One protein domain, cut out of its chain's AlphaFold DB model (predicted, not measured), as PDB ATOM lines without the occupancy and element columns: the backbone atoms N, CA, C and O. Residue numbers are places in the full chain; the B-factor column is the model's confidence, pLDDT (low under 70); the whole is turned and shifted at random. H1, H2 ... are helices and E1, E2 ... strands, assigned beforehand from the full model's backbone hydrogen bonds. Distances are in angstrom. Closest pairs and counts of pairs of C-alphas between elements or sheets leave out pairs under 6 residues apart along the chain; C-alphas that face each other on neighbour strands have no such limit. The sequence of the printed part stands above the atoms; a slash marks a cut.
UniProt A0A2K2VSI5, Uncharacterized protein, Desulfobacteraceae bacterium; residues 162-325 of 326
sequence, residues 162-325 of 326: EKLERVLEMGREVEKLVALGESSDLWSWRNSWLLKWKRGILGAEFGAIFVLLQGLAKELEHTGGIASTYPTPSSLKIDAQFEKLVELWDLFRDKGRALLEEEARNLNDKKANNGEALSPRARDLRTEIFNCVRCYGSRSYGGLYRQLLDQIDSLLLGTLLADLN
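AT A GLANCE: This is residues 162 to 325 of the 326 residues of an uncharacterized protein of Desulfobacteraceae bacterium (UniProt A0A2K2VSI5). What would one see first in this model? Four long helices, H1, H2, H3 and H5, run lengthwise as a rod-like bundle, joined in a ring of contacts from H1 to H2 to H5 to H3 and back to H1, and the short H4 packs on H3 and on the first residues of H5. A small hairpin of strands, E1 and E2, sits where H1 ends and H2 begins, while residues 228 to 237 stick out at one end of the rod. What are the counts and the size? The printed part has 164 residues, with five named helices and two named strands in the order H1, E1, E2, H2, H3, H4, H5; the sheet has the order E1, E2 and is antiparallel, and the class is mostly helix. The whole is compact, with a radius of gyration of the C-alphas of 17.4 A and spans of 60 by 28 by 23 A.

HOW THE PARTS SIT: Which helices does the first helix touch? H1, residues 162 to 183, touches H2, residues 203 to 224, at a shallow tilt of 25 degrees, opposite ways; the closest C-alphas, of Gly 171 and Leu 213, are 5.6 A apart. H1 also touches H3, residues 235 to 266, at a shallow tilt of 12 degrees, the same way, with the C-alphas of Gly 181 and Leu 260 closest at 6.3 A. How are the two strands paired? E1, residues 187 to 189, and E2, residues 195 to 197, form an antiparallel hairpin at 155 degrees, with N 188 and O 196 within hydrogen-bond range at 2.8 A, as are N 196 and O 188 at 2.8 A. The closest C-alphas of E2 and H2, of Trp 197 and Gly 203, are 5.3 A apart. Where do the last two helices stand? H4, residues 280 to 290, forms a helical hairpin with H3, touching its residues 252 to 263 alone, at a shallow tilt of 28 degrees, with the C-alphas of Leu 259 and Ala 282 closest at 5.8 A. H5, residues 303 to 323, touches H2 at a shallow tilt of 28 degrees, the same way, with the C-alphas of Leu 216 and Leu 316 closest at 5.4 A. H5 touches residues 241 to 252 of H3 alone at a steep tilt of 43 degrees, opposite ways, with the C-alphas of Leu 248 and Leu 308 closest at 5.7 A. What stays apart, and how are the helix backbones formed? H1 and H5 are apart, and H2 and H3 are apart, but only just, with closest C-alphas at 8.4 A. Every O i to N i+4 pair is within hydrogen-bond range in H1, H2, H3 and H4, and 16 of 17 are in H5.

IN THESE COORDINATES: Where does the first element begin? C-alpha 162, the first of H1, is at (-194.719, -258.550, -241.414), and H1 is 31.5 A long from first to last C-alpha. How long are the other helices? H2 measures 31.3 A, H3 46.2 A, H4 15.1 A and H5 31.2 A. Where do H3 and H5 end? C-alpha 266 of H3 is at (-167.473, -286.643, -234.435), and C-alpha 323 of H5 is at (-187.267, -253.241, -258.889).

THE WHOLE: How far does the printed part reach? The two C-alphas farthest apart, of Thr 229 and Lys 270, are 60.2 A apart, and the printed part has no cut. Which links are long, and where is confidence low? The links from H3 to H4 and from H4 to H5 are long, with 13 and 12 residues. The mean pLDDT of the printed part is 82.2, and it is under 70 at residues 224 to 236, 268 to 277, 293 to 301 and 322 to 325.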
ATOM      1  N   GLU A 162    -194.698-257.241-242.071       85.00
ATOM      2  CA  GLU A 162    -194.719-258.550-241.414       85.00
ATOM      3  C   GLU A 162    -193.860-259.583-242.160       85.00
ATOM      4  O   GLU A 162    -193.053-260.281-241.542       85.00
ATOM      5  N   LYS A 163    -193.994-259.682-243.487       86.69
ATOM      6  CA  LYS A 163    -193.184-260.588-244.318       86.69
ATOM      7  C   LYS A 163    -191.702-260.240-244.267       86.69
ATOM      8  O   LYS A 163    -190.872-261.146-244.185       86.69
ATOM      9  N   LEU A 164    -191.376-258.948-244.301       88.94
ATOM     10  CA  LEU A 164    -190.000-258.482-244.158       88.94
ATOM     11  C   LEU A 164    -189.421-258.886-242.795       88.94
ATOM     12  O   LEU A 164    -188.353-259.495-242.750       88.94
ATOM     13  N   GLU A 165    -190.138-258.621-241.698       91.19
ATOM     14  CA  GLU A 165    -189.664-258.973-240.354       91.19
ATOM     15  C   GLU A 165    -189.441-260.485-240.208       91.19
ATOM     16  O   GLU A 165    -188.436-260.903-239.633       91.19
ATOM     17  N   ARG A 166    -190.310-261.315-240.802       92.38
ATOM     18  CA  ARG A 166    -190.118-262.774-240.832       92.38
ATOM     19  C   ARG A 166    -188.808-263.160-241.524       92.38
ATOM     20  O   ARG A 166    -188.063-263.973-240.987       92.38
ATOM     21  N   VAL A 167    -188.490-262.589-242.688       94.69
ATOM     22  CA  VAL A 167    -187.234-262.911-243.398       94.69
ATOM     23  C   VAL A 167    -186.012-262.369-242.653       94.69
ATOM     24  O   VAL A 167    -184.995-263.059-242.573       94.69
ATOM     25  N   LEU A 168    -186.110-261.190-242.033       95.19
ATOM     26  CA  LEU A 168    -185.061-260.660-241.157       95.19
ATOM     27  C   LEU A 168    -184.814-261.573-239.950       95.19
ATOM     28  O   LEU A 168    -183.664-261.804-239.570       95.19
ATOM     29  N   GLU A 169    -185.871-262.135-239.362       96.75
ATOM     30  CA  GLU A 169    -185.751-263.132-238.303       96.75
ATOM     31  C   GLU A 169    -185.026-264.388-238.790       96.75
ATOM     32  O   GLU A 169    -184.048-264.791-238.157       96.75
ATOM     33  N   MET A 170    -185.407-264.937-239.950       97.88
ATOM     34  CA  MET A 170    -184.689-266.057-240.574       97.88
ATOM     35  C   MET A 170    -183.210-265.723-240.800       97.88
ATOM     36  O   MET A 170    -182.343-266.545-240.502       97.88
ATOM     37  N   GLY A 171    -182.904-264.500-241.247       96.75
ATOM     38  CA  GLY A 171    -181.545-263.974-241.399       96.75
ATOM     39  C   GLY A 171    -180.732-264.026-240.098       96.75
ATOM     40  O   GLY A 171    -179.607-264.531-240.074       96.75
ATOM     41  N   ARG A 172    -181.320-263.579-238.981       97.44
ATOM     42  CA  ARG A 172    -180.695-263.655-237.646       97.44
ATOM     43  C   ARG A 172    -180.559-265.093-237.147       97.44
ATOM     44  O   ARG A 172    -179.645-265.418-236.391       97.44
ATOM     45  N   GLU A 173    -181.487-265.973-237.503       97.88
ATOM     46  CA  GLU A 173    -181.439-267.376-237.102       97.88
ATOM     47  C   GLU A 173    -180.395-268.180-237.886       97.88
ATOM     48  O   GLU A 173    -179.675-268.979-237.280       97.88
ATOM     49  N   VAL A 174    -180.252-267.951-239.197       97.38
ATOM     50  CA  VAL A 174    -179.191-268.577-239.998       97.38
ATOM     51  C   VAL A 174    -177.812-268.090-239.566       97.38
ATOM     52  O   VAL A 174    -176.891-268.899-239.475       97.38
ATOM     53  N   GLU A 175    -177.673-266.819-239.180       96.88
ATOM     54  CA  GLU A 175    -176.441-266.294-238.585       96.88
ATOM     55  C   GLU A 175    -176.037-267.091-237.333       96.88
ATOM     56  O   GLU A 175    -174.884-267.500-237.198       96.88
ATOM     57  N   LYS A 176    -176.997-267.425-236.459       97.69
ATOM     58  CA  LYS A 176    -176.742-268.278-235.284       97.69
ATOM     59  C   LYS A 176    -176.305-269.696-235.668       97.69
ATOM     60  O   LYS A 176    -175.515-270.289-234.936       97.69
ATOM     61  N   LEU A 177    -176.814-270.266-236.765       97.25
ATOM     62  CA  LEU A 177    -176.370-271.582-237.253       97.25
ATOM     63  C   LEU A 177    -174.944-271.525-237.803       97.25
ATOM     64  O   LEU A 177    -174.139-272.408-237.507       97.25
ATOM     65  N   VAL A 178    -174.613-270.473-238.554       97.12
ATOM     66  CA  VAL A 178    -173.249-270.262-239.053       97.12
ATOM     67  C   VAL A 178    -172.277-270.062-237.888       97.12
ATOM     68  O   VAL A 178    -171.244-270.731-237.843       97.12
ATOM     69  N   ALA A 179    -172.639-269.242-236.899       96.88
ATOM     70  CA  ALA A 179    -171.854-269.041-235.683       96.88
ATOM     71  C   ALA A 179    -171.700-270.332-234.856       96.88
ATOM     72  O   ALA A 179    -170.639-270.585-234.285       96.88
ATOM     73  N   LEU A 180    -172.726-271.192-234.811       97.06
ATOM     74  CA  LEU A 180    -172.626-272.503-234.166       97.06
ATOM     75  C   LEU A 180    -171.551-273.368-234.832       97.06
ATOM     76  O   LEU A 180    -170.711-273.931-234.129       97.06
ATOM     77  N   GLY A 181    -171.549-273.455-236.164       95.69
ATOM     78  CA  GLY A 181    -170.526-274.216-236.880       95.69
ATOM     79  C   GLY A 181    -169.124-273.622-236.732       95.69
ATOM     80  O   GLY A 181    -168.168-274.378-236.570       95.69
ATOM     81  N   GLU A 182    -169.003-272.295-236.671       95.50
ATOM     82  CA  GLU A 182    -167.726-271.617-236.415       95.50
ATOM     83  C   GLU A 182    -167.200-271.914-235.002       95.50
ATOM     84  O   GLU A 182    -166.074-272.380-234.839       95.50
ATOM     85  N   SER A 183    -168.040-271.756-233.974       95.50
ATOM     86  CA  SER A 183    -167.682-272.072-232.580       95.50
ATOM     87  C   SER A 183    -167.377-273.559-232.347       95.50
ATOM     88  O   SER A 183    -166.687-273.911-231.389       95.50
ATOM     89  N   SER A 184    -167.869-274.423-233.238       92.75
ATOM     90  CA  SER A 184    -167.615-275.867-233.253       92.75
ATOM     91  C   SER A 184    -166.418-276.262-234.124       92.75
ATOM     92  O   SER A 184    -166.186-277.454-234.332       92.75
ATOM     93  N   ASP A 185    -165.666-275.282-234.640       90.62
ATOM     94  CA  ASP A 185    -164.494-275.479-235.494       90.62
ATOM     95  C   ASP A 185    -164.817-276.328-236.743       90.62
ATOM     96  O   ASP A 185    -164.006-277.127-237.205       90.62
ATOM     97  N   LEU A 186    -166.038-276.214-237.278       90.12
ATOM     98  CA  LEU A 186    -166.460-276.880-238.516       90.12
ATOM     99  C   LEU A 186    -166.074-276.058-239.750       90.12
ATOM    100  O   LEU A 186    -165.770-276.613-240.811       90.12
ATOM    101  N   TRP A 187    -166.080-274.737-239.600       92.81
ATOM    102  CA  TRP A 187    -165.718-273.764-240.621       92.81
ATOM    103  C   TRP A 187    -165.300-272.431-240.001       92.81
ATOM    104  O   TRP A 187    -165.372-272.236-238.795       92.81
ATOM    105  N   SER A 188    -164.875-271.512-240.858       92.94
ATOM    106  CA  SER A 188    -164.564-270.116-240.549       92.94
ATOM    107  C   SER A 188    -164.953-269.244-241.740       92.94
ATOM    108  O   SER A 188    -165.062-269.745-242.865       92.94
ATOM    109  N   TRP A 189    -165.153-267.947-241.524       91.19
ATOM    110  CA  TRP A 189    -165.349-267.014-242.630       91.19
ATOM    111  C   TRP A 189    -164.056-266.796-243.410       91.19
ATOM    112  O   TRP A 189    -163.014-266.467-242.845       91.19
ATOM    113  N   ARG A 190    -164.136-266.955-244.731       84.69
ATOM    114  CA  ARG A 190    -163.064-266.549-245.644       84.69
ATOM    115  C   ARG A 190    -163.208-265.076-246.015       84.69
ATOM    116  O   ARG A 190    -162.232-264.335-246.029       84.69
ATOM    117  N   ASN A 191    -164.432-264.683-246.336       85.31
ATOM    118  CA  ASN A 191    -164.866-263.318-246.605       85.31
ATOM    119  C   ASN A 191    -166.341-263.193-246.178       85.31
ATOM    120  O   ASN A 191    -166.882-264.119-245.579       85.31
ATOM    121  N   SER A 192    -166.993-262.069-246.470       86.00
ATOM    122  CA  SER A 192    -168.372-261.788-246.041       86.00
ATOM    123  C   SER A 192    -169.448-262.702-246.648       86.00
ATOM    124  O   SER A 192    -170.586-262.678-246.187       86.00
ATOM    125  N   TRP A 193    -169.118-263.499-247.668       84.75
ATOM    126  CA  TRP A 193    -170.082-264.301-248.428       84.75
ATOM    127  C   TRP A 193    -169.650-265.764-248.627       84.75
ATOM    128  O   TRP A 193    -170.427-266.572-249.133       84.75
ATOM    129  N   LEU A 194    -168.438-266.136-248.209       87.31
ATOM    130  CA  LEU A 194    -167.864-267.459-248.428       87.31
ATOM    131  C   LEU A 194    -167.288-268.047-247.140       87.31
ATOM    132  O   LEU A 194    -166.353-267.511-246.538       87.31
ATOM    133  N   LEU A 195    -167.802-269.216-246.766       91.00
ATOM    134  CA  LEU A 195    -167.239-270.032-245.698       91.00
ATOM    135  C   LEU A 195    -166.054-270.858-246.210       91.00
ATOM    136  O   LEU A 195    -166.072-271.396-247.315       91.00
ATOM    137  N   LYS A 196    -165.039-271.013-245.360       88.62
ATOM    138  CA  LYS A 196    -163.992-272.032-245.468       88.62
ATOM    139  C   LYS A 196    -164.300-273.126-244.455       88.62
ATOM    140  O   LYS A 196    -164.236-272.884-243.253       88.62
ATOM    141  N   TRP A 197    -164.603-274.332-244.921       87.88
ATOM    142  CA  TRP A 197    -164.993-275.450-244.058       87.88
ATOM    143  C   TRP A 197    -163.977-276.584-244.053       87.88
ATOM    144  O   TRP A 197    -163.181-276.752-244.980       87.88
ATOM    145  N   LYS A 198    -164.028-277.388-242.992       83.44
ATOM    146  CA  LYS A 198    -163.242-278.612-242.890       83.44
ATOM    147  C   LYS A 198    -163.723-279.651-243.881       83.44
ATOM    148  O   LYS A 198    -164.914-279.781-244.165       83.44
ATOM    149  N   ARG A 199    -162.788-280.453-244.378       77.75
ATOM    150  CA  ARG A 199    -163.093-281.517-245.331       77.75
ATOM    151  C   ARG A 199    -164.237-282.414-244.838       77.75
ATOM    152  O   ARG A 199    -164.207-282.940-243.731       77.75
ATOM    153  N   GLY A 200    -165.217-282.625-245.715       77.38
ATOM    154  CA  GLY A 200    -166.370-283.489-245.461       77.38
ATOM    155  C   GLY A 200    -167.554-282.794-244.784       77.38
ATOM    156  O   GLY A 200    -168.623-283.402-244.738       77.38
ATOM    157  N   ILE A 201    -167.394-281.556-244.312       84.94
ATOM    158  CA  ILE A 201    -168.475-280.707-243.795       84.94
ATOM    159  C   ILE A 201    -169.193-280.003-244.954       84.94
ATOM    160  O   ILE A 201    -168.574-279.659-245.959       84.94
ATOM    161  N   LEU A 202    -170.503-279.793-244.815       85.00
ATOM    162  CA  LEU A 202    -171.374-279.177-245.825       85.00
ATOM    163  C   LEU A 202    -171.433-277.647-245.663       85.00
ATOM    164  O   LEU A 202    -172.498-277.052-245.527       85.00
ATOM    165  N   GLY A 203    -170.264-277.004-245.593       89.19
ATOM    166  CA  GLY A 203    -170.173-275.558-245.354       89.19
ATOM    167  C   GLY A 203    -170.734-274.712-246.500       89.19
ATOM    168  O   GLY A 203    -171.279-273.639-246.246       89.19
ATOM    169  N   ALA A 204    -170.658-275.205-247.742       87.56
ATOM    170  CA  ALA A 204    -171.195-274.517-248.917       87.56
ATOM    171  C   ALA A 204    -172.701-274.279-248.778       87.56
ATOM    172  O   ALA A 204    -173.199-273.192-249.049       87.56
ATOM    173  N   GLU A 205    -173.421-275.304-248.332       90.62
ATOM    174  CA  GLU A 205    -174.871-275.313-248.274       90.62
ATOM    175  C   GLU A 205    -175.390-274.361-247.193       90.62
ATOM    176  O   GLU A 205    -176.288-273.563-247.461       90.62
ATOM    177  N   PHE A 206    -174.793-274.379-245.995       93.94
ATOM    178  CA  PHE A 206    -175.139-273.425-244.935       93.94
ATOM    179  C   PHE A 206    -174.764-271.987-245.315       93.94
ATOM    180  O   PHE A 206    -175.558-271.074-245.087       93.94
ATOM    181  N   GLY A 207    -173.596-271.787-245.936       93.75
ATOM    182  CA  GLY A 207    -173.166-270.475-246.425       93.75
ATOM    183  C   GLY A 207    -174.097-269.916-247.503       93.75
ATOM    184  O   GLY A 207    -174.473-268.750-247.443       93.75
ATOM    185  N   ALA A 208    -174.544-270.754-248.442       92.50
ATOM    186  CA  ALA A 208    -175.475-270.351-249.492       92.50
ATOM    187  C   ALA A 208    -176.829-269.902-248.924       92.50
ATOM    188  O   ALA A 208    -177.319-268.843-249.305       92.50
ATOM    189  N   ILE A 209    -177.418-270.659-247.984       95.38
ATOM    190  CA  ILE A 209    -178.675-270.245-247.332       95.38
ATOM    191  C   ILE A 209    -178.487-268.932-246.574       95.38
ATOM    192  O   ILE A 209    -179.351-268.062-246.663       95.38
ATOM    193  N   PHE A 210    -177.359-268.764-245.873       96.00
ATOM    194  CA  PHE A 210    -177.040-267.506-245.205       96.00
ATOM    195  C   PHE A 210    -177.053-266.337-246.195       96.00
ATOM    196  O   PHE A 210    -177.843-265.413-246.029       96.00
ATOM    197  N   VAL A 211    -176.237-266.397-247.251       94.38
ATOM    198  CA  VAL A 211    -176.108-265.295-248.219       94.38
ATOM    199  C   VAL A 211    -177.437-265.001-248.911       94.38
ATOM    200  O   VAL A 211    -177.798-263.837-249.065       94.38
ATOM    201  N   LEU A 212    -178.191-266.033-249.291       95.00
ATOM    202  CA  LEU A 212    -179.459-265.858-249.996       95.00
ATOM    203  C   LEU A 212    -180.562-265.278-249.108       95.00
ATOM    204  O   LEU A 212    -181.335-264.458-249.593       95.00
ATOM    205  N   LEU A 213    -180.631-265.639-247.823       95.94
ATOM    206  CA  LEU A 213    -181.581-265.016-246.894       95.94
ATOM    207  C   LEU A 213    -181.229-263.551-246.620       95.94
ATOM    208  O   LEU A 213    -182.129-262.716-246.592       95.94
ATOM    209  N   GLN A 214    -179.939-263.224-246.476       94.62
ATOM    210  CA  GLN A 214    -179.497-261.831-246.342       94.62
ATOM    211  C   GLN A 214    -179.807-261.022-247.612       94.62
ATOM    212  O   GLN A 214    -180.295-259.897-247.530       94.62
ATOM    213  N   GLY A 215    -179.571-261.611-248.789       92.75
ATOM    214  CA  GLY A 215    -179.920-261.015-250.077       92.75
ATOM    215  C   GLY A 215    -181.422-260.780-250.209       92.75
ATOM    216  O   GLY A 215    -181.838-259.664-250.499       92.75
ATOM    217  N   LEU A 216    -182.241-261.792-249.912       92.50
ATOM    218  CA  LEU A 216    -183.695-261.664-249.937       92.50
ATOM    219  C   LEU A 216    -184.177-260.573-248.977       92.50
ATOM    220  O   LEU A 216    -184.959-259.727-249.391       92.50
ATOM    221  N   ALA A 217    -183.693-260.545-247.731       92.06
ATOM    222  CA  ALA A 217    -184.046-259.494-246.777       92.06
ATOM    223  C   ALA A 217    -183.745-258.098-247.339       92.06
ATOM    224  O   ALA A 217    -184.616-257.234-247.342       92.06
ATOM    225  N   LYS A 218    -182.543-257.903-247.891       90.69
ATOM    226  CA  LYS A 218    -182.118-256.630-248.479       90.69
ATOM    227  C   LYS A 218    -183.003-256.194-249.653       90.69
ATOM    228  O   LYS A 218    -183.398-255.032-249.721       90.69
ATOM    229  N   GLU A 219    -183.333-257.107-250.564       87.25
ATOM    230  CA  GLU A 219    -184.200-256.794-251.710       87.25
ATOM    231  C   GLU A 219    -185.656-256.532-251.277       87.25
ATOM    232  O   GLU A 219    -186.336-255.666-251.832       87.25
ATOM    233  N   LEU A 220    -186.140-257.228-250.243       85.88
ATOM    234  CA  LEU A 220    -187.446-256.964-249.635       85.88
ATOM    235  C   LEU A 220    -187.488-255.588-248.948       85.88
ATOM    236  O   LEU A 220    -188.480-254.878-249.093       85.88
ATOM    237  N   GLU A 221    -186.430-255.180-248.240       85.81
ATOM    238  CA  GLU A 221    -186.318-253.830-247.662       85.81
ATOM    239  C   GLU A 221    -186.357-252.751-248.747       85.81
ATOM    240  O   GLU A 221    -187.041-251.737-248.591       85.81
ATOM    241  N   HIS A 222    -185.653-252.980-249.859       79.81
ATOM    242  CA  HIS A 222    -185.619-252.045-250.980       79.81
ATOM    243  C   HIS A 222    -187.004-251.866-251.622       79.81
ATOM    244  O   HIS A 222    -187.470-250.744-251.830       79.81
ATOM    245  N   THR A 223    -187.697-252.979-251.874       72.12
ATOM    246  CA  THR A 223    -188.999-253.004-252.562       72.12
ATOM    247  C   THR A 223    -190.190-252.683-251.649       72.12
ATOM    248  O   THR A 223    -191.209-252.166-252.118       72.12
ATOM    249  N   GLY A 224    -190.069-252.903-250.333       61.00
ATOM    250  CA  GLY A 224    -191.095-252.592-249.330       61.00
ATOM    251  C   GLY A 224    -191.471-251.106-249.262       61.00
ATOM    252  O   GLY A 224    -192.589-250.765-248.872       61.00
ATOM    253  N   GLY A 225    -190.593-250.209-249.728       51.62
ATOM    254  CA  GLY A 225    -190.875-248.776-249.855       51.62
ATOM    255  C   GLY A 225    -191.830-248.394-250.998       51.62
ATOM    256  O   GLY A 225    -192.315-247.264-251.024       51.62
ATOM    257  N   ILE A 226    -192.115-249.308-251.934       50.06
ATOM    258  CA  ILE A 226    -192.790-249.002-253.209       50.06
ATOM    259  C   ILE A 226    -194.238-249.537-253.253       50.06
ATOM    260  O   ILE A 226    -195.084-249.027-253.988       50.06
ATOM    261  N   ALA A 227    -194.584-250.521-252.416       47.69
ATOM    262  CA  ALA A 227    -195.829-251.296-252.513       47.69
ATOM    263  C   ALA A 227    -197.068-250.700-251.803       47.69
ATOM    264  O   ALA A 227    -198.036-251.414-251.543       47.69
ATOM    265  N   SER A 228    -197.100-249.398-251.505       42.34
ATOM    266  CA  SER A 228    -198.282-248.756-250.909       42.34
ATOM    267  C   SER A 228    -199.098-248.020-251.968       42.34
ATOM    268  O   SER A 228    -198.950-246.810-252.119       42.34
ATOM    269  N   THR A 229    -199.949-248.719-252.738       41.75
ATOM    270  CA  THR A 229    -201.148-248.055-253.311       41.75
ATOM    271  C   THR A 229    -202.261-248.944-253.880       41.75
ATOM    272  O   THR A 229    -203.384-248.448-253.945       41.75
ATOM    273  N   TYR A 230    -202.061-250.222-254.246       37.75
ATOM    274  CA  TYR A 230    -203.165-251.032-254.804       37.75
ATOM    275  C   TYR A 230    -203.068-252.537-254.482       37.75
ATOM    276  O   TYR A 230    -202.080-253.162-254.866       37.75
ATOM    277  N   PRO A 231    -204.096-253.153-253.859       44.47
ATOM    278  CA  PRO A 231    -204.162-254.602-253.708       44.47
ATOM    279  C   PRO A 231    -204.577-255.247-255.037       44.47
ATOM    280  O   PRO A 231    -205.701-255.063-255.510       44.47
ATOM    281  N   THR A 232    -203.672-256.009-255.651       50.75
ATOM    282  CA  THR A 232    -203.960-256.837-256.831       50.75
ATOM    283  C   THR A 232    -204.291-258.288-256.449       50.75
ATOM    284  O   THR A 232    -203.830-258.773-255.417       50.75
ATOM    285  N   PRO A 233    -205.020-259.047-257.297       46.91
ATOM    286  CA  PRO A 233    -205.359-260.467-257.082       46.91
ATOM    287  C   PRO A 233    -204.165-261.444-256.949       46.91
ATOM    288  O   PRO A 233    -204.371-262.653-256.846       46.91
ATOM    289  N   SER A 234    -202.925-260.946-256.994       56.62
ATOM    290  CA  SER A 234    -201.669-261.693-256.859       56.62
ATOM    291  C   SER A 234    -201.266-261.993-255.406       56.62
ATOM    292  O   SER A 234    -200.379-262.823-255.207       56.62
ATOM    293  N   SER A 235    -201.914-261.387-254.401       61.09
ATOM    294  CA  SER A 235    -201.507-261.487-252.987       61.09
ATOM    295  C   SER A 235    -201.544-262.917-252.427       61.09
ATOM    296  O   SER A 235    -200.570-263.364-251.835       61.09
ATOM    297  N   LEU A 236    -202.596-263.693-252.719       61.97
ATOM    298  CA  LEU A 236    -202.769-265.050-252.172       61.97
ATOM    299  C   LEU A 236    -201.671-266.039-252.597       61.97
ATOM    300  O   LEU A 236    -201.358-266.975-251.864       61.97
ATOM    301  N   LYS A 237    -201.096-265.866-253.796       73.88
ATOM    302  CA  LYS A 237    -199.996-266.724-254.267       73.88
ATOM    303  C   LYS A 237    -198.686-266.395-253.559       73.88
ATOM    304  O   LYS A 237    -197.925-267.310-253.267       73.88
ATOM    305  N   ILE A 238    -198.447-265.113-253.294       78.56
ATOM    306  CA  ILE A 238    -197.272-264.636-252.564       78.56
ATOM    307  C   ILE A 238    -197.363-265.083-251.104       78.56
ATOM    308  O   ILE A 238    -196.405-265.648-250.589       78.56
ATOM    309  N   ASP A 239    -198.528-264.938-250.467       81.62
ATOM    310  CA  ASP A 239    -198.740-265.403-249.091       81.62
ATOM    311  C   ASP A 239    -198.427-266.902-248.962       81.62
ATOM    312  O   ASP A 239    -197.654-267.306-248.097       81.62
ATOM    313  N   ALA A 240    -198.914-267.730-249.893       86.06
ATOM    314  CA  ALA A 240    -198.602-269.160-249.913       86.06
ATOM    315  C   ALA A 240    -197.101-269.464-250.109       86.06
ATOM    316  O   ALA A 240    -196.604-270.458-249.581       86.06
ATOM    317  N   GLN A 241    -196.370-268.633-250.862       88.69
ATOM    318  CA  GLN A 241    -194.918-268.770-251.021       88.69
ATOM    319  C   GLN A 241    -194.166-268.439-249.726       88.69
ATOM    320  O   GLN A 241    -193.229-269.155-249.379       88.69
ATOM    321  N   PHE A 242    -194.591-267.404-248.996       90.25
ATOM    322  CA  PHE A 242    -194.005-267.053-247.700       90.25
ATOM    323  C   PHE A 242    -194.320-268.091-246.620       90.25
ATOM    324  O   PHE A 242    -193.415-268.490-245.895       90.25
ATOM    325  N   GLU A 243    -195.554-268.591-246.540       92.44
ATOM    326  CA  GLU A 243    -195.902-269.667-245.599       92.44
ATOM    327  C   GLU A 243    -195.067-270.928-245.861       92.44
ATOM    328  O   GLU A 243    -194.523-271.535-244.939       92.44
ATOM    329  N   LYS A 244    -194.862-271.271-247.137       95.00
ATOM    330  CA  LYS A 244    -193.977-272.372-247.517       95.00
ATOM    331  C   LYS A 244    -192.509-272.097-247.171       95.00
ATOM    332  O   LYS A 244    -191.805-273.020-246.767       95.00
ATOM    333  N   LEU A 245    -192.033-270.859-247.332       96.31
ATOM    334  CA  LEU A 245    -190.684-270.471-246.910       96.31
ATOM    335  C   LEU A 245    -190.505-270.689-245.403       96.31
ATOM    336  O   LEU A 245    -189.511-271.290-245.009       96.31
ATOM    337  N   VAL A 246    -191.473-270.256-244.588       96.62
ATOM    338  CA  VAL A 246    -191.459-270.436-243.127       96.62
ATOM    339  C   VAL A 246    -191.398-271.920-242.762       96.62
ATOM    340  O   VAL A 246    -190.507-272.322-242.018       96.62
ATOM    341  N   GLU A 247    -192.267-272.751-243.343       98.00
ATOM    342  CA  GLU A 247    -192.284-274.197-243.083       98.00
ATOM    343  C   GLU A 247    -190.933-274.859-243.412       98.00
ATOM    344  O   GLU A 247    -190.376-275.616-242.612       98.00
ATOM    345  N   LEU A 248    -190.384-274.566-244.595       98.19
ATOM    346  CA  LEU A 248    -189.108-275.129-245.034       98.19
ATOM    347  C   LEU A 248    -187.942-274.632-244.177       98.19
ATOM    348  O   LEU A 248    -187.035-275.411-243.868       98.19
ATOM    349  N   TRP A 249    -187.965-273.354-243.794       98.19
ATOM    350  CA  TRP A 249    -186.962-272.755-242.928       98.19
ATOM    351  C   TRP A 249    -186.961-273.400-241.545       98.19
ATOM    352  O   TRP A 249    -185.901-273.821-241.085       98.19
ATOM    353  N   ASP A 250    -188.126-273.552-240.913       98.19
ATOM    354  CA  ASP A 250    -188.238-274.157-239.586       98.19
ATOM    355  C   ASP A 250    -187.657-275.575-239.571       98.19
ATOM    356  O   ASP A 250    -186.827-275.922-238.724       98.19
ATOM    357  N   LEU A 251    -188.016-276.379-240.578       98.00
ATOM    358  CA  LEU A 251    -187.470-277.722-240.749       98.00
ATOM    359  C   LEU A 251    -185.949-277.698-240.954       98.00
ATOM    360  O   LEU A 251    -185.241-278.549-240.405       98.00
ATOM    361  N   PHE A 252    -185.440-276.761-241.760       97.75
ATOM    362  CA  PHE A 252    -184.018-276.685-242.088       97.75
ATOM    363  C   PHE A 252    -183.207-276.227-240.884       97.75
ATOM    364  O   PHE A 252    -182.177-276.824-240.584       97.75
ATOM    365  N   ARG A 253    -183.688-275.218-240.157       97.88
ATOM    366  CA  ARG A 253    -183.064-274.698-238.942       97.88
ATOM    367  C   ARG A 253    -182.908-275.793-237.897       97.88
ATOM    368  O   ARG A 253    -181.812-275.981-237.363       97.88
ATOM    369  N   ASP A 254    -183.978-276.530-237.627       98.00
ATOM    370  CA  ASP A 254    -183.998-277.519-236.552       98.00
ATOM    371  C   ASP A 254    -183.126-278.734-236.896       98.00
ATOM    372  O   ASP A 254    -182.284-279.161-236.098       98.00
ATOM    373  N   LYS A 255    -183.264-279.264-238.119       97.50
ATOM    374  CA  LYS A 255    -182.447-280.394-238.589       97.50
ATOM    375  C   LYS A 255    -180.991-279.991-238.812       97.50
ATOM    376  O   LYS A 255    -180.093-280.758-238.477       97.50
ATOM    377  N   GLY A 256    -180.757-278.795-239.343       96.31
ATOM    378  CA  GLY A 256    -179.435-278.228-239.579       96.31
ATOM    379  C   GLY A 256    -178.664-278.053-238.279       96.31
ATOM    380  O   GLY A 256    -177.545-278.545-238.172       96.31
ATOM    381  N   ARG A 257    -179.283-277.471-237.243       97.69
ATOM    382  CA  ARG A 257    -178.694-277.395-235.897       97.69
ATOM    383  C   ARG A 257    -178.305-278.775-235.373       97.69
ATOM    384  O   ARG A 257    -177.160-278.976-234.973       97.69
ATOM    385  N   ALA A 258    -179.237-279.728-235.413       96.81
ATOM    386  CA  ALA A 258    -178.983-281.088-234.946       96.81
ATOM    387  C   ALA A 258    -177.838-281.761-235.722       96.81
ATOM    388  O   ALA A 258    -177.051-282.502-235.132       96.81
ATOM    389  N   LEU A 259    -177.726-281.499-237.028       93.94
ATOM    390  CA  LEU A 259    -176.638-282.016-237.851       93.94
ATOM    391  C   LEU A 259    -175.292-281.430-237.419       93.94
ATOM    392  O   LEU A 259    -174.360-282.196-237.199       93.94
ATOM    393  N   LEU A 260    -175.196-280.109-237.244       94.12
ATOM    394  CA  LEU A 260    -173.951-279.461-236.819       94.12
ATOM    395  C   LEU A 260    -173.483-279.966-235.454       94.12
ATOM    396  O   LEU A 260    -172.303-280.249-235.271       94.12
ATOM    397  N   GLU A 261    -174.406-280.172-234.515       94.00
ATOM    398  CA  GLU A 261    -174.094-280.756-233.207       94.00
ATOM    399  C   GLU A 261    -173.585-282.206-233.303       94.00
ATOM    400  O   GLU A 261    -172.732-282.619-232.513       94.00
ATOM    401  N   GLU A 262    -174.120-283.008-234.228       91.12
ATOM    402  CA  GLU A 262    -173.625-284.364-234.498       91.12
ATOM    403  C   GLU A 262    -172.247-284.335-235.171       91.12
ATOM    404  O   GLU A 262    -171.365-285.104-234.792       91.12
ATOM    405  N   GLU A 263    -172.032-283.455-236.145       88.06
ATOM    406  CA  GLU A 263    -170.759-283.336-236.859       88.06
ATOM    407  C   GLU A 263    -169.641-282.836-235.940       88.06
ATOM    408  O   GLU A 263    -168.569-283.441-235.900       88.06
ATOM    409  N   ALA A 264    -169.922-281.829-235.110       89.00
ATOM    410  CA  ALA A 264    -168.996-281.307-234.106       89.00
ATOM    411  C   ALA A 264    -168.519-282.393-233.130       89.00
ATOM    412  O   ALA A 264    -167.330-282.489-232.824       89.00
ATOM    413  N   ARG A 265    -169.426-283.273-232.681       86.94
ATOM    414  CA  ARG A 265    -169.087-284.386-231.776       86.94
ATOM    415  C   ARG A 265    -168.162-285.428-232.401       86.94
ATOM    416  O   ARG A 265    -167.426-286.086-231.670       86.94
ATOM    417  N   ASN A 266    -168.198-285.587-233.722       77.88
ATOM    418  CA  ASN A 266    -167.473-286.643-234.435       77.88
ATOM    419  C   ASN A 266    -166.229-286.136-235.190       77.88
ATOM    420  O   ASN A 266    -165.488-286.943-235.747       77.88
ATOM    421  N   LEU A 267    -165.962-284.827-235.174       70.38
ATOM    422  CA  LEU A 267    -164.917-284.166-235.967       70.38
ATOM    423  C   LEU A 267    -163.491-284.701-235.732       70.38
ATOM    424  O   LEU A 267    -162.644-284.652-236.620       70.38
ATOM    425  N   ASN A 268    -163.214-285.231-234.537       63.34
ATOM    426  CA  ASN A 268    -161.897-285.763-234.171       63.34
ATOM    427  C   ASN A 268    -161.652-287.207-234.644       63.34
ATOM    428  O   ASN A 268    -160.525-287.703-234.529       63.34
ATOM    429  N   ASP A 269    -162.663-287.900-235.176       59.03
ATOM    430  CA  ASP A 269    -162.466-289.228-235.749       59.03
ATOM    431  C   ASP A 269    -161.908-289.094-237.174       59.03
ATOM    432  O   ASP A 269    -162.588-288.654-238.099       59.03
ATOM    433  N   LYS A 270    -160.650-289.511-237.377       53.81
ATOM    434  CA  LYS A 270    -159.974-289.481-238.689       53.81
ATOM    435  C   LYS A 270    -160.775-290.180-239.795       53.81
ATOM    436  O   LYS A 270    -160.574-289.859-240.963       53.81
ATOM    437  N   LYS A 271    -161.668-291.120-239.458       51.50
ATOM    438  CA  LYS A 271    -162.546-291.789-240.429       51.50
ATOM    439  C   LYS A 271    -163.779-290.952-240.802       51.50
ATOM    440  O   LYS A 271    -164.335-291.150-241.884       51.50
ATOM    441  N   ALA A 272    -164.208-290.017-239.950       48.88
ATOM    442  CA  ALA A 272    -165.363-289.151-240.199       48.88
ATOM    443  C   ALA A 272    -165.073-288.108-241.292       48.88
ATOM    444  O   ALA A 272    -165.963-287.784-242.078       48.88
ATOM    445  N   ASN A 273    -163.808-287.701-241.445       53.25
ATOM    446  CA  ASN A 273    -163.339-286.760-242.480       53.25
ATOM    447  C   ASN A 273    -163.477-287.281-243.930       53.25
ATOM    448  O   ASN A 273    -163.291-286.523-244.883       53.25
ATOM    449  N   ASN A 274    -163.822-288.562-244.110       55.03
ATOM    450  CA  ASN A 274    -164.121-289.179-245.407       55.03
ATOM    451  C   ASN A 274    -165.619-289.501-245.591       55.03
ATOM    452  O   ASN A 274    -165.986-290.185-246.541       55.03
ATOM    453  N   GLY A 275    -166.501-289.065-244.682       54.81
ATOM    454  CA  GLY A 275    -167.947-289.339-244.722       54.81
ATOM    455  C   GLY A 275    -168.347-290.788-244.396       54.81
ATOM    456  O   GLY A 275    -169.482-291.041-243.994       54.81
ATOM    457  N   GLU A 276    -167.423-291.747-244.499       54.38
ATOM    458  CA  GLU A 276    -167.678-293.172-244.248       54.38
ATOM    459  C   GLU A 276    -167.903-293.514-242.763       54.38
ATOM    460  O   GLU A 276    -168.558-294.514-242.471       54.38
ATOM    461  N   ALA A 277    -167.449-292.672-241.825       62.88
ATOM    462  CA  ALA A 277    -167.673-292.856-240.383       62.88
ATOM    463  C   ALA A 277    -168.627-291.833-239.747       62.88
ATOM    464  O   ALA A 277    -168.538-291.561-238.552       62.88
ATOM    465  N   LEU A 278    -169.561-291.275-240.522       71.94
ATOM    466  CA  LEU A 278    -170.668-290.518-239.934       71.94
ATOM    467  C   LEU A 278    -171.494-291.411-238.997       71.94
ATOM    468  O   LEU A 278    -171.767-292.576-239.316       71.94
ATOM    469  N   SER A 279    -171.938-290.842-237.871       82.12
ATOM    470  CA  SER A 279    -172.912-291.497-236.995       82.12
ATOM    471  C   SER A 279    -174.191-291.822-237.789       82.12
ATOM    472  O   SER A 279    -174.521-291.098-238.736       82.12
ATOM    473  N   PRO A 280    -174.944-292.884-237.435       86.31
ATOM    474  CA  PRO A 280    -176.218-293.184-238.092       86.31
ATOM    475  C   PRO A 280    -177.149-291.967-238.123       86.31
ATOM    476  O   PRO A 280    -177.694-291.636-239.168       86.31
ATOM    477  N   ARG A 281    -177.207-291.216-237.016       89.94
ATOM    478  CA  ARG A 281    -178.005-289.993-236.921       89.94
ATOM    479  C   ARG A 281    -177.528-288.886-237.863       89.94
ATOM    480  O   ARG A 281    -178.359-288.269-238.519       89.94
ATOM    481  N   ALA A 282    -176.220-288.641-237.968       87.62
ATOM    482  CA  ALA A 282    -175.689-287.664-238.922       87.62
ATOM    483  C   ALA A 282    -175.998-288.069-240.371       87.62
ATOM    484  O   ALA A 282    -176.325-287.225-241.200       87.62
ATOM    485  N   ARG A 283    -175.946-289.370-240.677       85.50
ATOM    486  CA  ARG A 283    -176.294-289.903-241.998       85.50
ATOM    487  C   ARG A 283    -177.773-289.709-242.325       85.50
ATOM    488  O   ARG A 283    -178.082-289.279-243.435       85.50
ATOM    489  N   ASP A 284    -178.661-289.992-241.379       90.00
ATOM    490  CA  ASP A 284    -180.101-289.794-241.550       90.00
ATOM    491  C   ASP A 284    -180.408-288.307-241.769       90.00
ATOM    492  O   ASP A 284    -181.044-287.947-242.757       90.00
ATOM    493  N   LEU A 285    -179.828-287.424-240.946       92.38
ATOM    494  CA  LEU A 285    -179.965-285.974-241.099       92.38
ATOM    495  C   LEU A 285    -179.438-285.476-242.450       92.38
ATOM    496  O   LEU A 285    -180.131-284.723-243.125       92.38
ATOM    497  N   ARG A 286    -178.258-285.916-242.904       89.06
ATOM    498  CA  ARG A 286    -177.752-285.538-244.238       89.06
ATOM    499  C   ARG A 286    -178.641-286.054-245.370       89.06
ATOM    500  O   ARG A 286    -178.816-285.370-246.378       89.06
ATOM    501  N   THR A 287    -179.232-287.233-245.203       88.12
ATOM    502  CA  THR A 287    -180.175-287.792-246.177       88.12
ATOM    503  C   THR A 287    -181.449-286.959-246.236       88.12
ATOM    504  O   THR A 287    -181.903-286.611-247.317       88.12
ATOM    505  N   GLU A 288    -182.007-286.574-245.097       92.38
ATOM    506  CA  GLU A 288    -183.217-285.753-245.057       92.38
ATOM    507  C   GLU A 288    -182.967-284.330-245.571       92.38
ATOM    508  O   GLU A 288    -183.728-283.812-246.393       92.38
ATOM    509  N   ILE A 289    -181.881-283.699-245.119       93.12
ATOM    510  CA  ILE A 289    -181.592-282.304-245.448       93.12
ATOM    511  C   ILE A 289    -181.132-282.178-246.902       93.12
ATOM    512  O   ILE A 289    -181.630-281.317-247.616       93.12
ATOM    513  N   PHE A 290    -180.241-283.050-247.377       89.56
ATOM    514  CA  PHE A 290    -179.561-282.876-248.669       89.56
ATOM    515  C   PHE A 290    -179.877-283.973-249.696       89.56
ATOM    516  O   PHE A 290    -179.375-283.923-250.818       89.56
ATOM    517  N   ASN A 291    -180.689-284.979-249.341       86.56
ATOM    518  CA  ASN A 291    -180.875-286.208-250.127       86.56
ATOM    519  C   ASN A 291    -179.539-286.889-250.461       86.56
ATOM    520  O   ASN A 291    -179.309-287.361-251.575       86.56
ATOM    521  N   CYS A 292    -178.626-286.890-249.487       71.19
ATOM    522  CA  CYS A 292    -177.261-287.328-249.695       71.19
ATOM    523  C   CYS A 292    -176.723-288.169-248.537       71.19
ATOM    524  O   CYS A 292    -176.585-287.706-247.409       71.19
ATOM    525  N   VAL A 293    -176.357-289.412-248.857       61.03
ATOM    526  CA  VAL A 293    -175.806-290.390-247.901       61.03
ATOM    527  C   VAL A 293    -174.280-290.525-248.029       61.03
ATOM    528  O   VAL A 293    -173.611-290.973-247.102       61.03
ATOM    529  N   ARG A 294    -173.714-290.159-249.191       56.88
ATOM    530  CA  ARG A 294    -172.288-290.318-249.543       56.88
ATOM    531  C   ARG A 294    -171.713-289.028-250.131       56.88
ATOM    532  O   ARG A 294    -171.165-289.031-251.226       56.88
ATOM    533  N   CYS A 295    -171.843-287.926-249.400       53.06
ATOM    534  CA  CYS A 295    -171.533-286.567-249.878       53.06
ATOM    535  C   CYS A 295    -170.043-286.285-250.101       53.06
ATOM    536  O   CYS A 295    -169.645-285.139-250.279       53.06
ATOM    537  N   TYR A 296    -169.195-287.314-250.090       49.25
ATOM    538  CA  TYR A 296    -167.796-287.142-250.428       49.25
ATOM    539  C   TYR A 296    -167.659-287.079-251.954       49.25
ATOM    540  O   TYR A 296    -167.662-288.100-252.639       49.25
ATOM    541  N   GLY A 297    -167.603-285.858-252.491       45.09
ATOM    542  CA  GLY A 297    -167.390-285.595-253.917       45.09
ATOM    543  C   GLY A 297    -168.634-285.654-254.812       45.09
ATOM    544  O   GLY A 297    -168.519-285.358-255.999       45.09
ATOM    545  N   SER A 298    -169.825-285.980-254.291       49.38
ATOM    546  CA  SER A 298    -171.070-285.746-255.033       49.38
ATOM    547  C   SER A 298    -171.524-284.305-254.824       49.38
ATOM    548  O   SER A 298    -171.703-283.896-253.679       49.38
ATOM    549  N   ARG A 299    -171.775-283.564-255.907       53.97
ATOM    550  CA  ARG A 299    -172.497-282.279-255.891       53.97
ATOM    551  C   ARG A 299    -173.973-282.529-255.562       53.97
ATOM    552  O   ARG A 299    -174.838-282.460-256.432       53.97
ATOM    553  N   SER A 300    -174.242-282.979-254.342       57.88
ATOM    554  CA  SER A 300    -175.569-283.377-253.894       57.88
ATOM    555  C   SER A 300    -176.453-282.151-253.737       57.88
ATOM    556  O   SER A 300    -176.313-281.387-252.792       57.88
ATOM    557  N   TYR A 301    -177.377-282.003-254.673       69.88
ATOM    558  CA  TYR A 301    -178.405-280.979-254.678       69.88
ATOM    559  C   TYR A 301    -179.766-281.675-254.571       69.88
ATOM    560  O   TYR A 301    -180.212-282.358-255.498       69.88
ATOM    561  N   GLY A 302    -180.408-281.573-253.408       85.50
ATOM    562  CA  GLY A 302    -181.662-282.271-253.137       85.50
ATOM    563  C   GLY A 302    -182.197-282.043-251.727       85.50
ATOM    564  O   GLY A 302    -181.766-281.134-251.022       85.50
ATOM    565  N   GLY A 303    -183.157-282.883-251.336       91.25
ATOM    566  CA  GLY A 303    -183.721-282.904-249.987       91.25
ATOM    567  C   GLY A 303    -184.472-281.626-249.622       91.25
ATOM    568  O   GLY A 303    -185.061-280.957-250.476       91.25
ATOM    569  N   LEU A 304    -184.467-281.315-248.331       95.19
ATOM    570  CA  LEU A 304    -185.000-280.073-247.782       95.19
ATOM    571  C   LEU A 304    -184.223-278.837-248.259       95.19
ATOM    572  O   LEU A 304    -184.837-277.827-248.583       95.19
ATOM    573  N   TYR A 305    -182.897-278.934-248.355       94.75
ATOM    574  CA  TYR A 305    -182.014-277.854-248.794       94.75
ATOM    575  C   TYR A 305    -182.403-277.336-250.177       94.75
ATOM    576  O   TYR A 305    -182.598-276.138-250.344       94.75
ATOM    577  N   ARG A 306    -182.605-278.233-251.153       93.62
ATOM    578  CA  ARG A 306    -183.062-277.839-252.492       93.62
ATOM    579  C   ARG A 306    -184.414-277.135-252.455       93.62
ATOM    580  O   ARG A 306    -184.584-276.123-253.112       93.62
ATOM    581  N   GLN A 307    -185.373-277.676-251.707       95.25
ATOM    582  CA  GLN A 307    -186.710-277.083-251.634       95.25
ATOM    583  C   GLN A 307    -186.668-275.676-251.038       95.25
ATOM    584  O   GLN A 307    -187.355-274.789-251.538       95.25
ATOM    585  N   LEU A 308    -185.853-275.479-249.999       96.56
ATOM    586  CA  LEU A 308    -185.626-274.173-249.393       96.56
ATOM    587  C   LEU A 308    -184.930-273.221-250.374       96.56
ATOM    588  O   LEU A 308    -185.387-272.095-250.543       96.56
ATOM    589  N   LEU A 309    -183.882-273.685-251.060       94.31
ATOM    590  CA  LEU A 309    -183.156-272.899-252.059       94.31
ATOM    591  C   LEU A 309    -184.086-272.423-253.181       94.31
ATOM    592  O   LEU A 309    -184.149-271.230-253.449       94.31
ATOM    593  N   ASP A 310    -184.856-273.340-253.772       92.88
ATOM    594  CA  ASP A 310    -185.797-273.050-254.859       92.88
ATOM    595  C   ASP A 310    -186.875-272.042-254.407       92.88
ATOM    596  O   ASP A 310    -187.344-271.217-255.195       92.88
ATOM    597  N   GLN A 311    -187.270-272.093-253.128       94.69
ATOM    598  CA  GLN A 311    -188.253-271.179-252.550       94.69
ATOM    599  C   GLN A 311    -187.682-269.774-252.309       94.69
ATOM    600  O   GLN A 311    -188.373-268.796-252.602       94.69
ATOM    601  N   ILE A 312    -186.447-269.667-251.806       94.88
ATOM    602  CA  ILE A 312    -185.754-268.381-251.635       94.88
ATOM    603  C   ILE A 312    -185.479-267.751-253.006       94.88
ATOM    604  O   ILE A 312    -185.806-266.586-253.206       94.88
ATOM    605  N   ASP A 313    -184.960-268.527-253.961       91.12
ATOM    606  CA  ASP A 313    -184.650-268.074-255.323       91.12
ATOM    607  C   ASP A 313    -185.897-267.554-256.052       91.12
ATOM    608  O   ASP A 313    -185.886-266.466-256.623       91.12
ATOM    609  N   SER A 314    -187.022-268.270-255.942       88.06
ATOM    610  CA  SER A 314    -188.294-267.828-256.529       88.06
ATOM    611  C   SER A 314    -188.772-266.483-255.968       88.06
ATOM    612  O   SER A 314    -189.310-265.665-256.716       88.06
ATOM    613  N   LEU A 315    -188.606-266.255-254.660       88.94
ATOM    614  CA  LEU A 315    -188.977-264.994-254.014       88.94
ATOM    615  C   LEU A 315    -188.010-263.870-254.398       88.94
ATOM    616  O   LEU A 315    -188.467-262.785-254.746       88.94
ATOM    617  N   LEU A 316    -186.704-264.150-254.410       88.44
ATOM    618  CA  LEU A 316    -185.660-263.194-254.783       88.44
ATOM    619  C   LEU A 316    -185.790-262.747-256.246       88.44
ATOM    620  O   LEU A 316    -185.693-261.561-256.552       88.44
ATOM    621  N   LEU A 317    -186.071-263.671-257.166       84.38
ATOM    622  CA  LEU A 317    -186.362-263.319-258.554       84.38
ATOM    623  C   LEU A 317    -187.598-262.412-258.644       84.38
ATOM    624  O   LEU A 317    -187.599-261.436-259.392       84.38
ATOM    625  N   GLY A 318    -188.641-262.713-257.866       78.31
ATOM    626  CA  GLY A 318    -189.851-261.895-257.800       78.31
ATOM    627  C   GLY A 318    -189.598-260.469-257.294       78.31
ATOM    628  O   GLY A 318    -190.205-259.529-257.810       78.31
ATOM    629  N   THR A 319    -188.690-260.284-256.330       78.00
ATOM    630  CA  THR A 319    -188.313-258.954-255.821       78.00
ATOM    631  C   THR A 319    -187.442-258.190-256.813       78.00
ATOM    632  O   THR A 319    -187.728-257.032-257.100       78.00
ATOM    633  N   LEU A 320    -186.447-258.842-257.424       78.81
ATOM    634  CA  LEU A 320    -185.567-258.214-258.421       78.81
ATOM    635  C   LEU A 320    -186.334-257.762-259.675       78.81
ATOM    636  O   LEU A 320    -186.060-256.706-260.241       78.81
ATOM    637  N   LEU A 321    -187.335-258.534-260.108       70.38
ATOM    638  CA  LEU A 321    -188.212-258.136-261.214       70.38
ATOM    639  C   LEU A 321    -189.163-256.990-260.839       70.38
ATOM    640  O   LEU A 321    -189.634-256.284-261.733       70.38
ATOM    641  N   ALA A 322    -189.474-256.803-259.554       65.44
ATOM    642  CA  ALA A 322    -190.266-255.660-259.110       65.44
ATOM    643  C   ALA A 322    -189.461-254.354-259.190       65.44
ATOM    644  O   ALA A 322    -190.010-253.348-259.636       65.44
ATOM    645  N   ASP A 323    -188.173-254.396-258.845       58.50
ATOM    646  CA  ASP A 323    -187.267-253.241-258.889       58.50
ATOM    647  C   ASP A 323    -187.092-252.683-260.316       58.50
ATOM    648  O   ASP A 323    -187.189-251.483-260.542       58.50
ATOM    649  N   LEU A 324    -186.982-253.556-261.327       57.00
ATOM    650  CA  LEU A 324    -186.861-253.155-262.742       57.00
ATOM    651  C   LEU A 324    -188.092-252.429-263.321       57.00
ATOM    652  O   LEU A 324    -188.003-251.858-264.409       57.00
ATOM    653  N   ASN A 325    -189.244-252.508-262.650       47.78
ATOM    654  CA  ASN A 325    -190.497-251.884-263.087       47.78
ATOM    655  C   ASN A 325    -190.820-250.577-262.336       47.78
ATOM    656  O   ASN A 325    -191.899-250.018-262.551       47.78
TER     657      ASN A 325